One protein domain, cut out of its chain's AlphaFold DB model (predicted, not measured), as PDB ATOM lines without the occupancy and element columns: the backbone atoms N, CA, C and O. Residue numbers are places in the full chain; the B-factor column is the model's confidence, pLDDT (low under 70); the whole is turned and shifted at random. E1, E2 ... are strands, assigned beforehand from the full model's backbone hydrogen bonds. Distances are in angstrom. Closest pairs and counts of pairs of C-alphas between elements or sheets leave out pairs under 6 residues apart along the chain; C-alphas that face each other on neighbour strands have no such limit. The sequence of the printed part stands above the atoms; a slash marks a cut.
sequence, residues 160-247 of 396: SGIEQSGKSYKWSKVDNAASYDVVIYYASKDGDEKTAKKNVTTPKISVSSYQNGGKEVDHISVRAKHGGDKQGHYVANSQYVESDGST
ATOM      1  N   SER A 160     111.549 126.925 116.136       95.75
ATOM      2  CA  SER A 160     111.225 127.832 115.033       95.75
ATOM      3  C   SER A 160     109.739 127.797 114.689       95.75
ATOM      4  O   SER A 160     109.058 126.799 114.943       95.75
ATOM      5  N   GLY A 161     109.254 128.860 114.043       96.12
ATOM      6  CA  GLY A 161     107.863 128.969 113.597       96.12
ATOM      7  C   GLY A 161     106.884 129.010 114.765       96.12
ATOM      8  O   GLY A 161     105.920 128.249 114.768       96.12
ATOM      9  N   ILE A 162     107.186 129.815 115.789       97.62
ATOM     10  CA  ILE A 162     106.283 130.022 116.921       97.62
ATOM     11  C   ILE A 162     105.123 130.896 116.438       97.62
ATOM     12  O   ILE A 162     105.324 132.016 115.983       97.62
ATOM     13  N   GLU A 163     103.907 130.372 116.529       96.62
ATOM     14  CA  GLU A 163     102.689 131.052 116.097       96.62
ATOM     15  C   GLU A 163     101.657 131.045 117.221       96.62
ATOM     16  O   GLU A 163     101.406 130.011 117.854       96.62
ATOM     17  N   GLN A 164     101.016 132.193 117.442       95.25
ATOM     18  CA  GLN A 164      99.889 132.320 118.359       95.25
ATOM     19  C   GLN A 164      98.565 132.196 117.602       95.25
ATOM     20  O   GLN A 164      98.321 132.877 116.610       95.25
ATOM     21  N   SER A 165      97.664 131.358 118.112       92.44
ATOM     22  CA  SER A 165      96.288 131.248 117.631       92.44
ATOM     23  C   SER A 165      95.335 131.269 118.824       92.44
ATOM     24  O   SER A 165      95.203 130.292 119.570       92.44
ATOM     25  N   GLY A 166      94.703 132.425 119.042       91.06
ATOM     26  CA  GLY A 166      93.887 132.680 120.227       91.06
ATOM     27  C   GLY A 166      94.696 132.500 121.516       91.06
ATOM     28  O   GLY A 166      95.750 133.106 121.694       91.06
ATOM     29  N   LYS A 167      94.215 131.627 122.411       94.81
ATOM     30  CA  LYS A 167      94.838 131.345 123.719       94.81
ATOM     31  C   LYS A 167      95.820 130.170 123.693       94.81
ATOM     32  O   LYS A 167      95.926 129.411 124.665       94.81
ATOM     33  N   SER A 168      96.471 129.942 122.556       96.44
ATOM     34  CA  SER A 168      97.440 128.861 122.375       96.44
ATOM     35  C   SER A 168      98.595 129.290 121.484       96.44
ATOM     36  O   SER A 168      98.390 130.025 120.523       96.44
ATOM     37  N   TYR A 169      99.775 128.747 121.767       98.25
ATOM     38  CA  TYR A 169     100.941 128.821 120.893       98.25
ATOM     39  C   TYR A 169     101.259 127.439 120.330       98.25
ATOM     40  O   TYR A 169     101.007 126.416 120.981       98.25
ATOM     41  N   LYS A 170     101.815 127.410 119.121       98.19
ATOM     42  CA  LYS A 170     102.342 126.217 118.450       98.19
ATOM     43  C   LYS A 170     103.695 126.539 117.834       98.19
ATOM     44  O   LYS A 170     103.960 127.696 117.539       98.19
ATOM     45  N   TRP A 171     104.526 125.524 117.639       98.31
ATOM     46  CA  TRP A 171     105.813 125.666 116.962       98.31
ATOM     47  C   TRP A 171     106.180 124.424 116.155       98.31
ATOM     48  O   TRP A 171     105.505 123.391 116.210       98.31
ATOM     49  N   SER A 172     107.261 124.522 115.384       97.31
ATOM     50  CA  SER A 172     107.796 123.391 114.627       97.31
ATOM     51  C   SER A 172     108.377 122.339 115.569       97.31
ATOM     52  O   SER A 172     109.099 122.662 116.512       97.31
ATOM     53  N   LYS A 173     108.104 121.057 115.299       95.38
ATOM     54  CA  LYS A 173     108.730 119.958 116.041       95.38
ATOM     55  C   LYS A 173     110.249 119.987 115.824       95.38
ATOM     56  O   LYS A 173     110.704 120.025 114.685       95.38
ATOM     57  N   VAL A 174     111.008 119.927 116.913       91.62
ATOM     58  CA  VAL A 174     112.462 119.749 116.903       91.62
ATOM     59  C   VAL A 174     112.778 118.257 116.982       91.62
ATOM     60  O   VAL A 174     112.295 117.555 117.873       91.62
ATOM     61  N   ASP A 175     113.568 117.762 116.033       86.06
ATOM     62  CA  ASP A 175     114.001 116.365 116.018       86.06
ATOM     63  C   ASP A 175     114.862 116.048 117.245       86.06
ATOM     64  O   ASP A 175     115.674 116.861 117.679       86.06
ATOM     65  N   ASN A 176     114.685 114.848 117.805       79.19
ATOM     66  CA  ASN A 176     115.378 114.363 119.011       79.19
ATOM     67  C   ASN A 176     115.067 115.131 120.313       79.19
ATOM     68  O   ASN A 176     115.586 114.772 121.372       79.19
ATOM     69  N   ALA A 177     114.180 116.131 120.273       87.19
ATOM     70  CA  ALA A 177     113.616 116.734 121.472       87.19
ATOM     71  C   ALA A 177     112.569 115.795 122.094       87.19
ATOM     72  O   ALA A 177     111.633 115.351 121.425       87.19
ATOM     73  N   ALA A 178     112.708 115.514 123.388       87.38
ATOM     74  CA  ALA A 178     111.734 114.737 124.152       87.38
ATOM     75  C   ALA A 178     110.640 115.614 124.774       87.38
ATOM     76  O   ALA A 178     109.525 115.154 125.012       87.38
ATOM     77  N   SER A 179     110.957 116.876 125.061       92.69
ATOM     78  CA  SER A 179     110.008 117.857 125.588       92.69
ATOM     79  C   SER A 179     110.452 119.280 125.248       92.69
ATOM     80  O   SER A 179     111.476 119.478 124.597       92.69
ATOM     81  N   TYR A 180     109.674 120.263 125.683       93.94
ATOM     82  CA  TYR A 180     109.956 121.680 125.540       93.94
ATOM     83  C   TYR A 180     109.722 122.371 126.875       93.94
ATOM     84  O   TYR A 180     108.654 122.212 127.472       93.94
ATOM     85  N   ASP A 181     110.702 123.151 127.318       94.06
ATOM     86  CA  ASP A 181     110.506 124.093 128.412       94.06
ATOM     87  C   ASP A 181     109.943 125.388 127.824       94.06
ATOM     88  O   ASP A 181     110.471 125.912 126.846       94.06
ATOM     89  N   VAL A 182     108.863 125.891 128.414       95.88
ATOM     90  CA  VAL A 182     108.164 127.102 127.985       95.88
ATOM     91  C   VAL A 182     108.122 128.083 129.143       95.88
ATOM     92  O   VAL A 182     107.691 127.730 130.244       95.88
ATOM     93  N   VAL A 183     108.533 129.315 128.890       96.44
ATOM     94  CA  VAL A 183     108.377 130.450 129.796       96.44
ATOM     95  C   VAL A 183     107.280 131.329 129.228       96.44
ATOM     96  O   VAL A 183     107.289 131.660 128.050       96.44
ATOM     97  N   ILE A 184     106.291 131.641 130.054       96.25
ATOM     98  CA  ILE A 184     105.163 132.493 129.689       96.25
ATOM     99  C   ILE A 184     105.344 133.806 130.433       96.25
ATOM    100  O   ILE A 184     105.326 133.793 131.669       96.25
ATOM    101  N   TYR A 185     105.487 134.900 129.696       94.44
ATOM    102  CA  TYR A 185     105.555 136.255 130.229       94.44
ATOM    103  C   TYR A 185     104.160 136.875 130.162       94.44
ATOM    104  O   TYR A 185     103.487 136.821 129.130       94.44
ATOM    105  N   TYR A 186     103.666 137.374 131.292       95.88
ATOM    106  CA  TYR A 186     102.306 137.896 131.380       95.88
ATOM    107  C   TYR A 186     102.184 138.996 132.434       95.88
ATOM    108  O   TYR A 186     102.814 138.930 133.492       95.88
ATOM    109  N   ALA A 187     101.317 139.967 132.173       96.12
ATOM    110  CA  ALA A 187     100.871 140.942 133.150       96.12
ATOM    111  C   ALA A 187      99.764 140.337 134.026       96.12
ATOM    112  O   ALA A 187      98.837 139.667 133.555       96.12
ATOM    113  N   SER A 188      99.861 140.552 135.335       93.44
ATOM    114  CA  SER A 188      98.785 140.247 136.272       93.44
ATOM    115  C   SER A 188      97.616 141.232 136.109       93.44
ATOM    116  O   SER A 188      97.746 142.256 135.447       93.44
ATOM    117  N   LYS A 189      96.486 140.966 136.778       92.12
ATOM    118  CA  LYS A 189      95.327 141.881 136.802       92.12
ATOM    119  C   LYS A 189      95.651 143.290 137.318       92.12
ATOM    120  O   LYS A 189      94.919 144.223 137.019       92.12
ATOM    121  N   ASP A 190      96.711 143.407 138.118       92.88
ATOM    122  CA  ASP A 190      97.147 144.651 138.749       92.88
ATOM    123  C   ASP A 190      98.242 145.344 137.909       92.88
ATOM    124  O   ASP A 190      98.775 146.371 138.312       92.88
ATOM    125  N   GLY A 191      98.586 144.784 136.741       89.44
ATOM    126  CA  GLY A 191      99.629 145.287 135.845       89.44
ATOM    127  C   GLY A 191     101.037 144.749 136.126       89.44
ATOM    128  O   GLY A 191     101.918 144.948 135.301       89.44
ATOM    129  N   ASP A 192     101.263 144.031 137.235       93.38
ATOM    130  CA  ASP A 192     102.589 143.462 137.528       93.38
ATOM    131  C   ASP A 192     103.051 142.459 136.463       93.38
ATOM    132  O   ASP A 192     102.348 141.479 136.196       93.38
ATOM    133  N   GLU A 193     104.288 142.599 135.992       93.38
ATOM    134  CA  GLU A 193     104.962 141.589 135.176       93.38
ATOM    135  C   GLU A 193     105.241 140.314 135.985       93.38
ATOM    136  O   GLU A 193     105.752 140.345 137.111       93.38
ATOM    137  N   LYS A 194     104.890 139.159 135.414       93.44
ATOM    138  CA  LYS A 194     105.095 137.832 136.002       93.44
ATOM    139  C   LYS A 194     105.588 136.856 134.938       93.44
ATOM    140  O   LYS A 194     105.329 137.001 133.747       93.44
ATOM    141  N   THR A 195     106.224 135.784 135.404       93.75
ATOM    142  CA  THR A 195     106.628 134.658 134.557       93.75
ATOM    143  C   THR A 195     106.038 133.350 135.073       93.75
ATOM    144  O   THR A 195     105.795 133.178 136.271       93.75
ATOM    145  N   ALA A 196     105.787 132.403 134.172       89.31
ATOM    146  CA  ALA A 196     105.436 131.033 134.527       89.31
ATOM    147  C   ALA A 196     106.225 130.039 133.677       89.31
ATOM    148  O   ALA A 196     106.193 130.101 132.452       89.31
ATOM    149  N   LYS A 197     106.891 129.083 134.332       92.50
ATOM    150  CA  LYS A 197     107.640 128.012 133.663       92.50
ATOM    151  C   LYS A 197     106.778 126.757 133.537       92.50
ATOM    152  O   LYS A 197     106.130 126.338 134.501       92.50
ATOM    153  N   LYS A 198     106.762 126.158 132.351       92.56
ATOM    154  CA  LYS A 198     106.036 124.929 132.014       92.56
ATOM    155  C   LYS A 198     106.930 123.990 131.222       92.56
ATOM    156  O   LYS A 198     107.865 124.427 130.568       92.56
ATOM    157  N   ASN A 199     106.610 122.704 131.266       94.19
ATOM    158  CA  ASN A 199     107.190 121.707 130.381       94.19
ATOM    159  C   ASN A 199     106.054 121.027 129.608       94.19
ATOM    160  O   ASN A 199     105.014 120.709 130.190       94.19
ATOM    161  N   VAL A 200     106.233 120.849 128.301       93.81
ATOM    162  CA  VAL A 200     105.274 120.173 127.418       93.81
ATOM    163  C   VAL A 200     105.994 119.158 126.537       93.81
ATOM    164  O   VAL A 200     107.107 119.390 126.085       93.81
ATOM    165  N   THR A 201     105.364 118.026 126.245       94.56
ATOM    166  CA  THR A 201     105.946 116.973 125.386       94.56
ATOM    167  C   THR A 201     105.545 117.100 123.916       94.56
ATOM    168  O   THR A 201     106.059 116.394 123.053       94.56
ATOM    169  N   THR A 202     104.629 118.019 123.605       96.25
ATOM    170  CA  THR A 202     104.177 118.318 122.238       96.25
ATOM    171  C   THR A 202     104.466 119.780 121.915       96.25
ATOM    172  O   THR A 202     104.472 120.583 122.847       96.25
ATOM    173  N   PRO A 203     104.683 120.154 120.639       97.50
ATOM    174  CA  PRO A 203     105.104 121.503 120.267       97.50
ATOM    175  C   PRO A 203     103.930 122.500 120.249       97.50
ATOM    176  O   PRO A 203     103.600 123.114 119.233       97.50
ATOM    177  N   LYS A 204     103.212 122.567 121.368       97.81
ATOM    178  CA  LYS A 204     102.065 123.439 121.593       97.81
ATOM    179  C   LYS A 204     101.835 123.646 123.084       97.81
ATOM    180  O   LYS A 204     102.068 122.743 123.888       97.81
ATOM    181  N   ILE A 205     101.266 124.790 123.437       98.06
ATOM    182  CA  ILE A 205     100.840 125.092 124.803       98.06
ATOM    183  C   ILE A 205      99.584 125.962 124.785       98.06
ATOM    184  O   ILE A 205      99.447 126.844 123.939       98.06
ATOM    185  N   SER A 206      98.661 125.722 125.719       97.19
ATOM    186  CA  SER A 206      97.586 126.681 125.987       97.19
ATOM    187  C   SER A 206      98.031 127.660 127.060       97.19
ATOM    188  O   SER A 206      98.538 127.256 128.106       97.19
ATOM    189  N   VAL A 207      97.771 128.941 126.820       96.62
ATOM    190  CA  VAL A 207      98.051 130.033 127.757       96.62
ATOM    191  C   VAL A 207      96.777 130.603 128.386       96.62
ATOM    192  O   VAL A 207      96.810 131.644 129.032       96.62
ATOM    193  N   SER A 208      95.639 129.914 128.249       95.56
ATOM    194  CA  SER A 208      94.331 130.426 128.681       95.56
ATOM    195  C   SER A 208      94.295 130.872 130.147       95.56
ATOM    196  O   SER A 208      93.689 131.890 130.461       95.56
ATOM    197  N   SER A 209      94.982 130.158 131.045       93.75
ATOM    198  CA  SER A 209      95.081 130.499 132.476       93.75
ATOM    199  C   SER A 209      95.824 131.811 132.769       93.75
ATOM    200  O   SER A 209      95.740 132.329 133.884       93.75
ATOM    201  N   TYR A 210      96.552 132.324 131.778       94.19
ATOM    202  CA  TYR A 210      97.363 133.539 131.828       94.19
ATOM    203  C   TYR A 210      96.744 134.690 131.017       94.19
ATOM    204  O   TYR A 210      97.249 135.797 131.075       94.19
ATOM    205  N   GLN A 211      95.627 134.445 130.321       89.94
ATOM    206  CA  GLN A 211      94.850 135.441 129.561       89.94
ATOM    207  C   GLN A 211      93.397 135.539 130.068       89.94
ATOM    208  O   GLN A 211      92.455 135.747 129.300       89.94
ATOM    209  N   ASN A 212      93.192 135.264 131.358       88.75
ATOM    210  CA  ASN A 212      91.892 135.263 132.025       88.75
ATOM    211  C   ASN A 212      91.961 136.113 133.299       88.75
ATOM    212  O   ASN A 212      93.004 136.179 133.950       88.75
ATOM    213  N   GLY A 213      90.826 136.694 133.701       86.31
ATOM    214  CA  GLY A 213      90.704 137.408 134.977       86.31
ATOM    215  C   GLY A 213      91.541 138.687 135.050       86.31
ATOM    216  O   GLY A 213      92.136 138.944 136.092       86.31
ATOM    217  N   GLY A 214      91.625 139.434 133.945       88.12
ATOM    218  CA  GLY A 214      92.416 140.667 133.833       88.12
ATOM    219  C   GLY A 214      93.907 140.453 133.562       88.12
ATOM    220  O   GLY A 214      94.642 141.423 133.496       88.12
ATOM    221  N   LYS A 215      94.363 139.203 133.417       94.81
ATOM    222  CA  LYS A 215      95.742 138.900 133.013       94.81
ATOM    223  C   LYS A 215      95.898 138.975 131.501       94.81
ATOM    224  O   LYS A 215      94.990 138.556 130.777       94.81
ATOM    225  N   GLU A 216      97.075 139.385 131.055       94.12
ATOM    226  CA  GLU A 216      97.418 139.491 129.638       94.12
ATOM    227  C   GLU A 216      98.769 138.829 129.384       94.12
ATOM    228  O   GLU A 216      99.736 139.102 130.083       94.12
ATOM    229  N   VAL A 217      98.832 137.923 128.408       96.12
ATOM    230  CA  VAL A 217     100.104 137.328 127.974       96.12
ATOM    231  C   VAL A 217     100.759 138.287 127.006       96.12
ATOM    232  O   VAL A 217     100.110 138.694 126.045       96.12
ATOM    233  N   ASP A 218     102.024 138.585 127.268       94.50
ATOM    234  CA  ASP A 218     102.858 139.403 126.401       94.50
ATOM    235  C   ASP A 218     103.489 138.518 125.319       94.50
ATOM    236  O   ASP A 218     103.116 138.572 124.147       94.50
ATOM    237  N   HIS A 219     104.348 137.585 125.733       94.88
ATOM    238  CA  HIS A 219     105.005 136.646 124.832       94.88
ATOM    239  C   HIS A 219     105.362 135.325 125.533       94.88
ATOM    240  O   HIS A 219     105.129 135.129 126.735       94.88
ATOM    241  N   ILE A 220     105.898 134.375 124.761       96.44
ATOM    242  CA  ILE A 220     106.474 133.141 125.299       96.44
ATOM    243  C   ILE A 220     107.898 132.947 124.801       96.44
ATOM    244  O   ILE A 220     108.204 133.298 123.667       96.44
ATOM    245  N   SER A 221     108.686 132.247 125.607       96.00
ATOM    246  CA  SER A 221     110.011 131.755 125.254       96.00
ATOM    247  C   SER A 221     110.031 130.233 125.331       96.00
ATOM    248  O   SER A 221     109.529 129.644 126.295       96.00
ATOM    249  N   VAL A 222     110.562 129.562 124.311       95.69
ATOM    250  CA  VAL A 222     110.511 128.100 124.174       95.69
ATOM    251  C   VAL A 222     111.897 127.526 123.921       95.69
ATOM    252  O   VAL A 222     112.620 127.975 123.038       95.69
ATOM    253  N   ARG A 223     112.235 126.455 124.640       93.06
ATOM    254  CA  ARG A 223     113.461 125.677 124.448       93.06
ATOM    255  C   ARG A 223     113.150 124.206 124.213       93.06
ATOM    256  O   ARG A 223     112.391 123.610 124.974       93.06
ATOM    257  N   ALA A 224     113.785 123.591 123.219       91.19
ATOM    258  CA  ALA A 224     113.744 122.149 123.009       91.19
ATOM    259  C   ALA A 224     114.653 121.420 124.009       91.19
ATOM    260  O   ALA A 224     115.810 121.799 124.206       91.19
ATOM    261  N   LYS A 225     114.129 120.360 124.629       87.50
ATOM    262  CA  LYS A 225     114.798 119.603 125.687       87.50
ATOM    263  C   LYS A 225     115.010 118.146 125.289       87.50
ATOM    264  O   LYS A 225     114.071 117.468 124.860       87.50
ATOM    265  N   HIS A 226     116.227 117.649 125.479       79.19
ATOM    266  CA  HIS A 226     116.553 116.240 125.280       79.19
ATOM    267  C   HIS A 226     115.979 115.374 126.419       79.19
ATOM    268  O   HIS A 226     115.834 115.821 127.559       79.19
ATOM    269  N   GLY A 227     115.578 114.144 126.102       67.06
ATOM    270  CA  GLY A 227     115.067 113.187 127.085       67.06
ATOM    271  C   GLY A 227     116.208 112.303 127.534       67.06
ATOM    272  O   GLY A 227     116.787 111.660 126.679       67.06
ATOM    273  N   GLY A 228     116.517 112.297 128.834       53.81
ATOM    274  CA  GLY A 228     117.725 111.689 129.404       53.81
ATOM    275  C   GLY A 228     117.811 110.165 129.306       53.81
ATOM    276  O   GLY A 228     117.875 109.483 130.331       53.81
ATOM    277  N   ASP A 229     117.821 109.611 128.094       47.34
ATOM    278  CA  ASP A 229     118.218 108.232 127.889       47.34
ATOM    279  C   ASP A 229     119.708 108.087 128.221       47.34
ATOM    280  O   ASP A 229     120.590 108.721 127.649       47.34
ATOM    281  N   LYS A 230     120.013 107.195 129.170       46.19
ATOM    282  CA  LYS A 230     121.380 106.837 129.595       46.19
ATOM    283  C   LYS A 230     122.198 106.125 128.493       46.19
ATOM    284  O   LYS A 230     123.127 105.390 128.800       46.19
ATOM    285  N   GLN A 231     121.791 106.261 127.231       43.22
ATOM    286  CA  GLN A 231     122.343 105.601 126.046       43.22
ATOM    287  C   GLN A 231     122.602 106.592 124.889       43.22
ATOM    288  O   GLN A 231     123.193 106.196 123.889       43.22
ATOM    289  N   GLY A 232     122.197 107.866 125.015       50.53
ATOM    290  CA  GLY A 232     122.400 108.934 124.026       50.53
ATOM    291  C   GLY A 232     123.352 110.018 124.528       50.53
ATOM    292  O   GLY A 232     122.973 111.182 124.622       50.53
ATOM    293  N   HIS A 233     124.569 109.634 124.922       65.75
ATOM    294  CA  HIS A 233     125.498 110.546 125.588       65.75
ATOM    295  C   HIS A 233     125.747 111.827 124.769       65.75
ATOM    296  O   HIS A 233     126.078 111.769 123.589       65.75
ATOM    297  N   TYR A 234     125.630 112.965 125.462       71.12
ATOM    298  CA  TYR A 234     126.013 114.315 125.036       71.12
ATOM    299  C   TYR A 234     125.074 115.056 124.072       71.12
ATOM    300  O   TYR A 234     125.530 115.729 123.146       71.12
ATOM    301  N   VAL A 235     123.764 115.035 124.333       75.62
ATOM    302  CA  VAL A 235     122.823 115.967 123.689       75.62
ATOM    303  C   VAL A 235     122.520 117.156 124.602       75.62
ATOM    304  O   VAL A 235     121.978 116.990 125.693       75.62
ATOM    305  N   ALA A 236     122.832 118.363 124.137       78.31
ATOM    306  CA  ALA A 236     122.488 119.612 124.798       78.31
ATOM    307  C   ALA A 236     121.102 120.107 124.368       78.31
ATOM    308  O   ALA A 236     120.678 119.940 123.219       78.31
ATOM    309  N   ASN A 237     120.405 120.767 125.292       85.00
ATOM    310  CA  ASN A 237     119.162 121.473 124.984       85.00
ATOM    311  C   ASN A 237     119.425 122.618 123.991       85.00
ATOM    312  O   ASN A 237     120.549 123.106 123.889       85.00
ATOM    313  N   SER A 238     118.387 123.060 123.279       86.56
ATOM    314  CA  SER A 238     118.508 124.251 122.430       86.56
ATOM    315  C   SER A 238     118.635 125.520 123.280       86.56
ATOM    316  O   SER A 238     118.518 125.473 124.505       86.56
ATOM    317  N   GLN A 239     118.788 126.677 122.644       86.31
ATOM    318  CA  GLN A 239     118.569 127.951 123.326       86.31
ATOM    319  C   GLN A 239     117.067 128.196 123.531       86.31
ATOM    320  O   GLN A 239     116.220 127.523 122.923       86.31
ATOM    321  N   TYR A 240     116.755 129.143 124.412       90.88
ATOM    322  CA  TYR A 240     115.422 129.716 124.532       90.88
ATOM    323  C   TYR A 240     115.171 130.666 123.361       90.88
ATOM    324  O   TYR A 240     116.003 131.521 123.062       90.88
ATOM    325  N   VAL A 241     114.044 130.473 122.679       92.56
ATOM    326  CA  VAL A 241     113.622 131.282 121.534       92.56
ATOM    327  C   VAL A 241     112.297 131.942 121.865       92.56
ATOM    328  O   VAL A 241     111.322 131.249 122.172       92.56
ATOM    329  N   GLU A 242     112.277 133.263 121.785       93.62
ATOM    330  CA  GLU A 242     111.095 134.088 121.973       93.62
ATOM    331  C   GLU A 242     110.086 133.887 120.849       93.62
ATOM    332  O   GLU A 242     110.411 133.437 119.747       93.62
ATOM    333  N   SER A 243     108.828 134.246 121.096       94.12
ATOM    334  CA  SER A 243     107.767 134.080 120.101       94.12
ATOM    335  C   SER A 243     107.964 134.917 118.834       94.12
ATOM    336  O   SER A 243     107.333 134.617 117.825       94.12
ATOM    337  N   ASP A 244     108.840 135.924 118.858       90.00
ATOM    338  CA  ASP A 244     109.255 136.687 117.673       90.00
ATOM    339  C   ASP A 244     110.380 136.003 116.863       90.00
ATOM    340  O   ASP A 244     110.732 136.455 115.773       90.00
ATOM    341  N   GLY A 245     110.915 134.884 117.362       88.50
ATOM    342  CA  GLY A 245     111.984 134.102 116.748       88.50
ATOM    343  C   GLY A 245     113.401 134.500 117.170       88.50
ATOM    344  O   GLY A 245     114.351 133.858 116.714       88.50
ATOM    345  N   SER A 246     113.565 135.518 118.018       88.44
ATOM    346  CA  SER A 246     114.857 135.898 118.594       88.44
ATOM    347  C   SER A 246     115.266 134.970 119.744       88.44
ATOM    348  O   SER A 246     114.445 134.254 120.314       88.44
ATOM    349  N   THR A 247     116.555 134.930 120.076       84.75
ATOM    350  CA  THR A 247     117.031 134.237 121.281       84.75
ATOM    351  C   THR A 247     116.720 135.066 122.522       84.75
ATOM    352  O   THR A 247     117.020 136.258 122.549       84.75
TER     353      THR A 247
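Overview. This is residues 160 to 247 of the 396 residues of a protein of Oribacterium sp. oral taxon 078 str. F0263 (UniProt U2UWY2). A long, twisted sheet of three antiparallel strands, E4, E3 and E6, is partly covered on one face by a small sheet of three short strands, E1, E2 and E5, so that the two sheets are only partly face to face. After E6 the last 22 residues, 226 to 247, loop out past the end of E6 and fold back along it. The printed part has 88 residues with no named helix and six named strands, E1 to E6 in that order; the small sheet runs E1, E2, E5, also antiparallel. The class is all strand, though under half of the residues, 36 of 88, are in named elements. The whole is only just compact, close to loose, with a radius of gyration of the C-alphas of 14.0 A and spans of 48 by 21 by 20 A, the loop near Gln 231 lying at one end of the length.

Along the chain. Find C-alpha 163 at (102.689, 131.052, 116.097), where E1 begins and runs to residue 165. E2 follows at residues 168 to 170. Look next at C-alpha 179, at (110.008, 117.857, 125.588): from there E3 runs to residue 187, 26.0 A. E4, residues 193 to 200, is 22.8 A long, and E5 is residues 204 to 206. E6, residues 216 to 225, is the longest strand by residues at 26.7 A; it ends at C-alpha 225, at (114.798, 119.603, 125.687), and bends by 51 degrees at residue 219.

Arrangement. Begin with the inner strand E3. Beside it E4 is antiparallel at 161 degrees, and the two form a hairpin; N 184 and O 196 are 2.9 A apart, within hydrogen-bond range. E6 is the other neighbour of E3, antiparallel at 162 degrees, with N 183 and O 221 within hydrogen-bond range at 2.8 A. Residues 221 to 222 of E6 also pair, antiparallel, with residues 241 to 242. In the small sheet, E1 and E2 form a hairpin at 148 degrees, with N 165 and O 168 at 2.8 A. E2 and E5 are antiparallel at 173 degrees, with N 169 and O 205 at 2.9 A. Between the sheets, E3 and E5 are near each other, with 5 pairs of C-alphas within 10 A. E2 and E6 are only just apart, the closest C-alphas being 8.3 A apart, and E4 and E5 meet only through their link.

Size, cuts and confidence. Look from Asp 190 to Gln 231, whose C-alphas are the two farthest apart, at 48.2 A. The printed part has no cut, and no link between named strands is long. The mean pLDDT of the printed part is 89.1; residues 227 to 233 of the model are under 70.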